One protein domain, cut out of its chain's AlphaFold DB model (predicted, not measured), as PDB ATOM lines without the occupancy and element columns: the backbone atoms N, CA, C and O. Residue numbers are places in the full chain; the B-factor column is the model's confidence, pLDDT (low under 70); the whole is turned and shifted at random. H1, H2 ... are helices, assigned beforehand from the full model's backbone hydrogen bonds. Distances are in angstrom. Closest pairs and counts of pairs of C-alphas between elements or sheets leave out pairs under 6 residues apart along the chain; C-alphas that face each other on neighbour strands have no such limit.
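What this domain is: This is residues 68 to 136 of the 136 residues of an uncharacterized protein of Conexibacter sp. W3-3-2 (UniProt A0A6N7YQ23). Two long helices, H1 and H4, cross near their middles at about a right angle, and two short helices, H2 and H3, lie to one side of H1. The 69 printed residues hold four named helices, H1 to H4 in order, and no named strand: all helix. The whole is compact, with a radius of gyration of the C-alphas of 10.7 A, and spans 30 by 26 by 19 A.

Where its parts are: H1, residues 72 to 85, begins at C-alpha 72 (31.328, -1.697, 4.644) and measures 20.0 A. H2 is residues 95 to 102, 10.4 A, and H3 residues 111 to 118, 10.5 A. H4, residues 121 to 134, measures 20.4 A and ends at C-alpha 134 (34.597, -15.580, 2.965).

How they stand to each other: H1 touches H2 with residues 79 to 82 alone, about perpendicular at 87 degrees; the closest C-alphas, of Val 82 and Tyr 98, are 6.2 A apart. H1, with residues 72 to 75 alone, only just touches H3, with 3 pairs of C-alphas within 8 A, the closest those of Ile 75 and Val 114, 6.2 A. H1 touches H4 with residues 75 to 80 alone, about perpendicular at 88 degrees; the closest C-alphas, of Ala 76 and Ala 128, are 4.3 A apart. H3 and H4 touch only at the corner, the closest C-alphas those of Ala 118 and Ala 124, 5.1 A. Each O i to N i+4 pair is within hydrogen-bond range in H1, H2 and H3, and 9 of 10 in H4.

The domain as a whole: The farthest C-alphas, of Ala 103 and Ala 136, are 30.6 A apart. The printed part has no cut and no long link. Residues 135 to 136 have pLDDT under 70.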
ATOM      1  N   GLU A  68      28.908  11.075   4.334       90.06
ATOM      2  CA  GLU A  68      29.170  10.179   5.455       90.06
ATOM      3  C   GLU A  68      29.543   8.774   4.955       90.06
ATOM      4  O   GLU A  68      28.970   8.253   3.982       90.06
ATOM      5  N   ALA A  69      30.505   8.151   5.636       90.62
ATOM      6  CA  ALA A  69      30.867   6.767   5.379       90.62
ATOM      7  C   ALA A  69      29.718   5.838   5.803       90.62
ATOM      8  O   ALA A  69      29.209   5.909   6.918       90.62
ATOM      9  N   ALA A  70      29.328   4.929   4.914       91.88
ATOM     10  CA  ALA A  70      28.371   3.869   5.212       91.88
ATOM     11  C   ALA A  70      29.074   2.598   5.723       91.88
ATOM     12  O   ALA A  70      30.287   2.429   5.546       91.88
ATOM     13  N   ASP A  71      28.295   1.677   6.297       94.06
ATOM     14  CA  ASP A  71      28.762   0.352   6.720       94.06
ATOM     15  C   ASP A  71      29.408  -0.411   5.534       94.06
ATOM     16  O   ASP A  71      28.772  -0.573   4.483       94.06
ATOM     17  N   PRO A  72      30.654  -0.909   5.674       93.25
ATOM     18  CA  PRO A  72      31.328  -1.697   4.644       93.25
ATOM     19  C   PRO A  72      30.528  -2.894   4.110       93.25
ATOM     20  O   PRO A  72      30.607  -3.181   2.913       93.25
ATOM     21  N   LEU A  73      29.747  -3.582   4.951       92.31
ATOM     22  CA  LEU A  73      28.923  -4.722   4.531       92.31
ATOM     23  C   LEU A  73      27.741  -4.273   3.665       92.31
ATOM     24  O   LEU A  73      27.418  -4.940   2.678       92.31
ATOM     25  N   VAL A  74      27.150  -3.112   3.969       94.81
ATOM     26  CA  VAL A  74      26.103  -2.492   3.141       94.81
ATOM     27  C   VAL A  74      26.668  -2.108   1.773       94.81
ATOM     28  O   VAL A  74      26.080  -2.451   0.747       94.81
ATOM     29  N   ILE A  75      27.851  -1.480   1.731       96.00
ATOM     30  CA  ILE A  75      28.528  -1.147   0.468       96.00
ATOM     31  C   ILE A  75      28.836  -2.410  -0.349       96.00
ATOM     32  O   ILE A  75      28.571  -2.448  -1.554       96.00
ATOM     33  N   ALA A  76      29.367  -3.459   0.287       95.62
ATOM     34  CA  ALA A  76      29.649  -4.726  -0.382       95.62
ATOM     35  C   ALA A  76      28.370  -5.365  -0.948       95.62
ATOM     36  O   ALA A  76      28.359  -5.800  -2.101       95.62
ATOM     37  N   GLY A  77      27.277  -5.375  -0.179       95.62
ATOM     38  CA  GLY A  77      25.958  -5.817  -0.633       95.62
ATOM     39  C   GLY A  77      25.472  -5.037  -1.854       95.62
ATOM     40  O   GLY A  77      25.147  -5.640  -2.875       95.62
ATOM     41  N   ALA A  78      25.515  -3.706  -1.801       97.00
ATOM     42  CA  ALA A  78      25.091  -2.848  -2.904       97.00
ATOM     43  C   ALA A  78      25.907  -3.084  -4.185       97.00
ATOM     44  O   ALA A  78      25.341  -3.220  -5.270       97.00
ATOM     45  N   LEU A  79      27.236  -3.187  -4.077       97.19
ATOM     46  CA  LEU A  79      28.104  -3.479  -5.222       97.19
ATOM     47  C   LEU A  79      27.779  -4.836  -5.853       97.19
ATOM     48  O   LEU A  79      27.776  -4.947  -7.078       97.19
ATOM     49  N   ARG A  80      27.471  -5.852  -5.039       95.56
ATOM     50  CA  ARG A  80      27.043  -7.173  -5.523       95.56
ATOM     51  C   ARG A  80      25.691  -7.105  -6.226       95.56
ATOM     52  O   ARG A  80      25.569  -7.623  -7.333       95.56
ATOM     53  N   THR A  81      24.717  -6.417  -5.636       96.00
ATOM     54  CA  THR A  81      23.389  -6.212  -6.230       96.00
ATOM     55  C   THR A  81      23.491  -5.551  -7.601       96.00
ATOM     56  O   THR A  81      22.925  -6.044  -8.574       96.00
ATOM     57  N   VAL A  82      24.258  -4.466  -7.716       96.56
ATOM     58  CA  VAL A  82      24.456  -3.766  -8.992       96.56
ATOM     59  C   VAL A  82      25.201  -4.648  -9.997       96.56
ATOM     60  O   VAL A  82      24.793  -4.717 -11.153       96.56
ATOM     61  N   ALA A  83      26.258  -5.347  -9.572       95.50
ATOM     62  CA  ALA A  83      27.011  -6.256 -10.436       95.50
ATOM     63  C   ALA A  83      26.122  -7.363 -11.025       95.50
ATOM     64  O   ALA A  83      26.202  -7.626 -12.224       95.50
ATOM     65  N   ALA A  84      25.221  -7.933 -10.220       95.12
ATOM     66  CA  ALA A  84      24.236  -8.907 -10.680       95.12
ATOM     67  C   ALA A  84      23.238  -8.299 -11.681       95.12
ATOM     68  O   ALA A  84      22.992  -8.896 -12.723       95.12
ATOM     69  N   ARG A  85      22.719  -7.089 -11.418       94.44
ATOM     70  CA  ARG A  85      21.770  -6.395 -12.316       94.44
ATOM     71  C   ARG A  85      22.346  -6.096 -13.702       94.44
ATOM     72  O   ARG A  85      21.584  -6.006 -14.658       94.44
ATOM     73  N   VAL A  86      23.659  -5.899 -13.805       92.25
ATOM     74  CA  VAL A  86      24.343  -5.642 -15.087       92.25
ATOM     75  C   VAL A  86      25.119  -6.857 -15.600       92.25
ATOM     76  O   VAL A  86      25.906  -6.720 -16.531       92.25
ATOM     77  N   GLU A  87      24.901  -8.024 -14.986       93.81
ATOM     78  CA  GLU A  87      25.435  -9.324 -15.402       93.81
ATOM     79  C   GLU A  87      26.967  -9.359 -15.538       93.81
ATOM     80  O   GLU A  87      27.535  -9.966 -16.450       93.81
ATOM     81  N   VAL A  88      27.672  -8.722 -14.598       93.75
ATOM     82  CA  VAL A  88      29.140  -8.750 -14.530       93.75
ATOM     83  C   VAL A  88      29.632  -9.226 -13.165       93.75
ATOM     84  O   VAL A  88      28.992  -8.976 -12.146       93.75
ATOM     85  N   PRO A  89      30.827  -9.833 -13.084       94.00
ATOM     86  CA  PRO A  89      31.492 -10.028 -11.802       94.00
ATOM     87  C   PRO A  89      31.729  -8.685 -11.102       94.00
ATOM     88  O   PRO A  89      32.140  -7.720 -11.751       94.00
ATOM     89  N   VAL A  90      31.588  -8.623  -9.772       95.25
ATOM     90  CA  VAL A  90      31.820  -7.382  -9.001       95.25
ATOM     91  C   VAL A  90      33.221  -6.796  -9.237       95.25
ATOM     92  O   VAL A  90      33.381  -5.584  -9.361       95.25
ATOM     93  N   ALA A  91      34.230  -7.648  -9.452       91.44
ATOM     94  CA  ALA A  91      35.592  -7.245  -9.816       91.44
ATOM     95  C   ALA A  91      35.691  -6.516 -11.176       91.44
ATOM     96  O   ALA A  91      36.658  -5.791 -11.433       91.44
ATOM     97  N   ARG A  92      34.695  -6.678 -12.055       91.69
ATOM     98  CA  ARG A  92      34.575  -6.024 -13.369       91.69
ATOM     99  C   ARG A  92      33.523  -4.914 -13.407       91.69
ATOM    100  O   ARG A  92      33.466  -4.206 -14.407       91.69
ATOM    101  N   LEU A  93      32.771  -4.691 -12.326       93.88
ATOM    102  CA  LEU A  93      31.777  -3.619 -12.255       93.88
ATOM    103  C   LEU A  93      32.421  -2.249 -12.532       93.88
ATOM    104  O   LEU A  93      33.471  -1.914 -11.960       93.88
ATOM    105  N   ARG A  94      31.804  -1.451 -13.411       91.62
ATOM    106  CA  ARG A  94      32.251  -0.083 -13.711       91.62
ATOM    107  C   ARG A  94      31.557   0.899 -12.770       91.62
ATOM    108  O   ARG A  94      30.370   0.768 -12.496       91.62
ATOM    109  N   MET A  95      32.288   1.928 -12.345       92.12
ATOM    110  CA  MET A  95      31.755   3.006 -11.497       92.12
ATOM    111  C   MET A  95      30.530   3.683 -12.119       92.12
ATOM    112  O   MET A  95      29.587   4.005 -11.418       92.12
ATOM    113  N   LEU A  96      30.539   3.860 -13.442       88.94
ATOM    114  CA  LEU A  96      29.439   4.467 -14.193       88.94
ATOM    115  C   LEU A  96      28.156   3.631 -14.162       88.94
ATOM    116  O   LEU A  96      27.071   4.197 -14.095       88.94
ATOM    117  N   ASP A  97      28.271   2.300 -14.202       90.50
ATOM    118  CA  ASP A  97      27.095   1.432 -14.111       90.50
ATOM    119  C   ASP A  97      26.477   1.516 -12.716       90.50
ATOM    120  O   ASP A  97      25.255   1.573 -12.597       90.50
ATOM    121  N   TYR A  98      27.327   1.574 -11.684       93.75
ATOM    122  CA  TYR A  98      26.888   1.780 -10.310       93.75
ATOM    123  C   TYR A  98      26.208   3.131 -10.140       93.75
ATOM    124  O   TYR A  98      25.052   3.147  -9.754       93.75
ATOM    125  N   GLU A  99      26.872   4.224 -10.517       91.94
ATOM    126  CA  GLU A  99      26.337   5.583 -10.390       91.94
ATOM    127  C   GLU A  99      24.972   5.731 -11.064       91.94
ATOM    128  O   GLU A  99      24.038   6.278 -10.488       91.94
ATOM    129  N   ARG A 100      24.826   5.197 -12.282       89.56
ATOM    130  CA  ARG A 100      23.552   5.240 -13.003       89.56
ATOM    131  C   ARG A 100      22.447   4.490 -12.264       89.56
ATOM    132  O   ARG A 100      21.313   4.956 -12.251       89.56
ATOM    133  N   LEU A 101      22.756   3.319 -11.707       91.62
ATOM    134  CA  LEU A 101      21.767   2.513 -10.998       91.62
ATOM    135  C   LEU A 101      21.457   3.081  -9.611       91.62
ATOM    136  O   LEU A 101      20.289   3.104  -9.249       91.62
ATOM    137  N   SER A 102      22.444   3.594  -8.875       93.00
ATOM    138  CA  SER A 102      22.225   4.239  -7.576       93.00
ATOM    139  C   SER A 102      21.497   5.575  -7.700       93.00
ATOM    140  O   SER A 102      20.661   5.891  -6.868       93.00
ATOM    141  N   ALA A 103      21.730   6.340  -8.770       88.44
ATOM    142  CA  ALA A 103      20.976   7.568  -9.028       88.44
ATOM    143  C   ALA A 103      19.480   7.310  -9.306       88.44
ATOM    144  O   ALA A 103      18.667   8.218  -9.159       88.44
ATOM    145  N   ALA A 104      19.120   6.090  -9.720       87.06
ATOM    146  CA  ALA A 104      17.746   5.682 -10.008       87.06
ATOM    147  C   ALA A 104      17.104   4.833  -8.892       87.06
ATOM    148  O   ALA A 104      15.921   4.509  -8.989       87.06
ATOM    149  N   ASP A 105      17.859   4.451  -7.859       91.88
ATOM    150  CA  ASP A 105      17.430   3.534  -6.802       91.88
ATOM    151  C   ASP A 105      17.907   4.059  -5.441       91.88
ATOM    152  O   ASP A 105      19.075   3.914  -5.082       91.88
ATOM    153  N   ALA A 106      16.990   4.679  -4.692       89.56
ATOM    154  CA  ALA A 106      17.282   5.327  -3.410       89.56
ATOM    155  C   ALA A 106      17.705   4.349  -2.298       89.56
ATOM    156  O   ALA A 106      18.237   4.787  -1.279       89.56
ATOM    157  N   GLU A 107      17.499   3.043  -2.488       92.50
ATOM    158  CA  GLU A 107      17.958   2.007  -1.556       92.50
ATOM    159  C   GLU A 107      19.457   1.707  -1.724       92.50
ATOM    160  O   GLU A 107      20.083   1.087  -0.859       92.50
ATOM    161  N   LEU A 108      20.060   2.126  -2.843       96.00
ATOM    162  CA  LEU A 108      21.490   1.977  -3.068       96.00
ATOM    163  C   LEU A 108      22.253   3.168  -2.466       96.00
ATOM    164  O   LEU A 108      21.896   4.321  -2.709       96.00
ATOM    165  N   PRO A 109      23.363   2.918  -1.747       95.81
ATOM    166  CA  PRO A 109      24.255   3.978  -1.304       95.81
ATOM    167  C   PRO A 109      24.720   4.851  -2.473       95.81
ATOM    168  O   PRO A 109      25.085   4.351  -3.539       95.81
ATOM    169  N   ALA A 110      24.773   6.162  -2.250       94.56
ATOM    170  CA  ALA A 110      25.354   7.083  -3.216       94.56
ATOM    171  C   ALA A 110      26.844   6.766  -3.445       94.56
ATOM    172  O   ALA A 110      27.558   6.326  -2.534       94.56
ATOM    173  N   LEU A 111      27.353   7.049  -4.648       94.75
ATOM    174  CA  LEU A 111      28.767   6.843  -4.972       94.75
ATOM    175  C   LEU A 111      29.701   7.613  -4.027       94.75
ATOM    176  O   LEU A 111      30.778   7.111  -3.700       94.75
ATOM    177  N   ALA A 112      29.293   8.793  -3.560       94.31
ATOM    178  CA  ALA A 112      30.036   9.558  -2.565       94.31
ATOM    179  C   ALA A 112      30.260   8.757  -1.274       94.31
ATOM    180  O   ALA A 112      31.409   8.607  -0.859       94.31
ATOM    181  N   SER A 113      29.220   8.126  -0.720       95.75
ATOM    182  CA  SER A 113      29.337   7.257   0.459       95.75
ATOM    183  C   SER A 113      30.201   6.022   0.195       95.75
ATOM    184  O   SER A 113      31.035   5.668   1.024       95.75
ATOM    185  N   VAL A 114      30.098   5.398  -0.987       96.50
ATOM    186  CA  VAL A 114      30.985   4.279  -1.375       96.50
ATOM    187  C   VAL A 114      32.456   4.706  -1.336       96.50
ATOM    188  O   VAL A 114      33.319   3.977  -0.834       96.50
ATOM    189  N   LEU A 115      32.766   5.879  -1.893       95.25
ATOM    190  CA  LEU A 115      34.130   6.397  -1.940       95.25
ATOM    191  C   LEU A 115      34.612   6.907  -0.581       95.25
ATOM    192  O   LEU A 115      35.803   6.757  -0.311       95.25
ATOM    193  N   ALA A 116      33.731   7.448   0.260       94.81
ATOM    194  CA  ALA A 116      34.040   7.820   1.637       94.81
ATOM    195  C   ALA A 116      34.423   6.582   2.466       94.81
ATOM    196  O   ALA A 116      35.484   6.565   3.085       94.81
ATOM    197  N   THR A 117      33.641   5.498   2.377       95.81
ATOM    198  CA  THR A 117      33.911   4.240   3.095       95.81
ATOM    199  C   THR A 117      35.181   3.539   2.603       95.81
ATOM    200  O   THR A 117      36.008   3.099   3.398       95.81
ATOM    201  N   ALA A 118      35.365   3.400   1.284       94.31
ATOM    202  CA  ALA A 118      36.438   2.565   0.724       94.31
ATOM    203  C   ALA A 118      37.693   3.344   0.279       94.31
ATOM    204  O   ALA A 118      38.703   2.749  -0.119       94.31
ATOM    205  N   GLY A 119      37.631   4.677   0.226       93.00
ATOM    206  CA  GLY A 119      38.663   5.591  -0.288       93.00
ATOM    207  C   GLY A 119      38.861   5.572  -1.815       93.00
ATOM    208  O   GLY A 119      39.325   6.545  -2.423       93.00
ATOM    209  N   SER A 120      38.535   4.464  -2.487       93.00
ATOM    210  CA  SER A 120      38.581   4.357  -3.947       93.00
ATOM    211  C   SER A 120      37.666   3.259  -4.476       93.00
ATOM    212  O   SER A 120      37.475   2.230  -3.830       93.00
ATOM    213  N   TRP A 121      37.217   3.418  -5.721       94.69
ATOM    214  CA  TRP A 121      36.428   2.409  -6.430       94.69
ATOM    215  C   TRP A 121      37.121   1.048  -6.537       94.69
ATOM    216  O   TRP A 121      36.494  -0.001  -6.405       94.69
ATOM    217  N   LYS A 122      38.444   1.048  -6.757       94.25
ATOM    218  CA  LYS A 122      39.229  -0.191  -6.818       94.25
ATOM    219  C   LYS A 122      39.153  -0.950  -5.491       94.25
ATOM    220  O   LYS A 122      38.889  -2.146  -5.513       94.25
ATOM    221  N   LYS A 123      39.360  -0.253  -4.366       95.19
ATOM    222  CA  LYS A 123      39.281  -0.843  -3.021       95.19
ATOM    223  C   LYS A 123      37.870  -1.338  -2.701       95.19
ATOM    224  O   LYS A 123      37.740  -2.444  -2.200       95.19
ATOM    225  N   ALA A 124      36.840  -0.575  -3.068       96.12
ATOM    226  CA  ALA A 124      35.445  -0.957  -2.846       96.12
ATOM    227  C   ALA A 124      35.100  -2.293  -3.529       96.12
ATOM    228  O   ALA A 124      34.591  -3.211  -2.891       96.12
ATOM    229  N   ARG A 125      35.456  -2.444  -4.815       95.81
ATOM    230  CA  ARG A 125      35.227  -3.696  -5.560       95.81
ATOM    231  C   ARG A 125      36.028  -4.872  -5.019       95.81
ATOM    232  O   ARG A 125      35.517  -5.984  -5.037       95.81
ATOM    233  N   GLN A 126      37.264  -4.632  -4.576       94.31
ATOM    234  CA  GLN A 126      38.092  -5.682  -3.987       94.31
ATOM    235  C   GLN A 126      37.466  -6.191  -2.686       94.31
ATOM    236  O   GLN A 126      37.218  -7.382  -2.576       94.31
ATOM    237  N   ALA A 127      37.096  -5.292  -1.769       93.06
ATOM    238  CA  ALA A 127      36.447  -5.664  -0.514       93.06
ATOM    239  C   ALA A 127      35.130  -6.432  -0.739       93.06
ATOM    240  O   ALA A 127      34.869  -7.430  -0.074       93.06
ATOM    241  N   ALA A 128      34.322  -6.014  -1.720       94.94
ATOM    242  CA  ALA A 128      33.088  -6.714  -2.073       94.94
ATOM    243  C   ALA A 128      33.328  -8.108  -2.685       94.94
ATOM    244  O   ALA A 128      32.513  -9.008  -2.491       94.94
ATOM    245  N   ALA A 129      34.423  -8.290  -3.430       93.00
ATOM    246  CA  ALA A 129      34.823  -9.592  -3.960       93.00
ATOM    247  C   ALA A 129      35.365 -10.513  -2.857       93.00
ATOM    248  O   ALA A 129      35.026 -11.691  -2.833       93.00
ATOM    249  N   ASP A 130      36.159  -9.974  -1.934       90.69
ATOM    250  CA  ASP A 130      36.754 -10.741  -0.835       90.69
ATOM    251  C   ASP A 130      35.683 -11.222   0.155       90.69
ATOM    252  O   ASP A 130      35.748 -12.353   0.627       90.69
ATOM    253  N   ALA A 131      34.645 -10.412   0.401       84.94
ATOM    254  CA  ALA A 131      33.498 -10.818   1.213       84.94
ATOM    255  C   ALA A 131      32.784 -12.062   0.647       84.94
ATOM    256  O   ALA A 131      32.402 -12.940   1.409       84.94
ATOM    257  N   LEU A 132      32.668 -12.193  -0.684       74.12
ATOM    258  CA  LEU A 132      32.107 -13.403  -1.311       74.12
ATOM    259  C   LEU A 132      32.964 -14.642  -1.070       74.12
ATOM    260  O   LEU A 132      32.420 -15.727  -0.913       74.12
ATOM    261  N   ALA A 133      34.288 -14.490  -1.075       73.50
ATOM    262  CA  ALA A 133      35.199 -15.602  -0.841       73.50
ATOM    263  C   ALA A 133      35.184 -16.074   0.621       73.50
ATOM    264  O   ALA A 133      35.562 -17.208   0.885       73.50
ATOM    265  N   ALA A 134      34.768 -15.218   1.559       73.06
ATOM    266  CA  ALA A 134      34.597 -15.580   2.965       73.06
ATOM    267  C   ALA A 134      33.246 -16.263   3.258       73.06
ATOM    268  O   ALA A 134      33.151 -17.004   4.234       73.06
ATOM    269  N   ASP A 135      32.225 -16.020   2.427       64.50
ATOM    270  CA  ASP A 135      30.875 -16.597   2.545       64.50
ATOM    271  C   ASP A 135      30.727 -17.972   1.840       64.50
ATOM    272  O   ASP A 135      29.675 -18.606   1.962       64.50
ATOM    273  N   ALA A 136      31.733 -18.405   1.064       58.72
ATOM    274  CA  ALA A 136      31.723 -19.607   0.215       58.72
ATOM    275  C   ALA A 136      32.524 -20.769   0.819       58.72
ATOM    276  O   ALA A 136      32.065 -21.926   0.667       58.72
TER     277      ALA A 136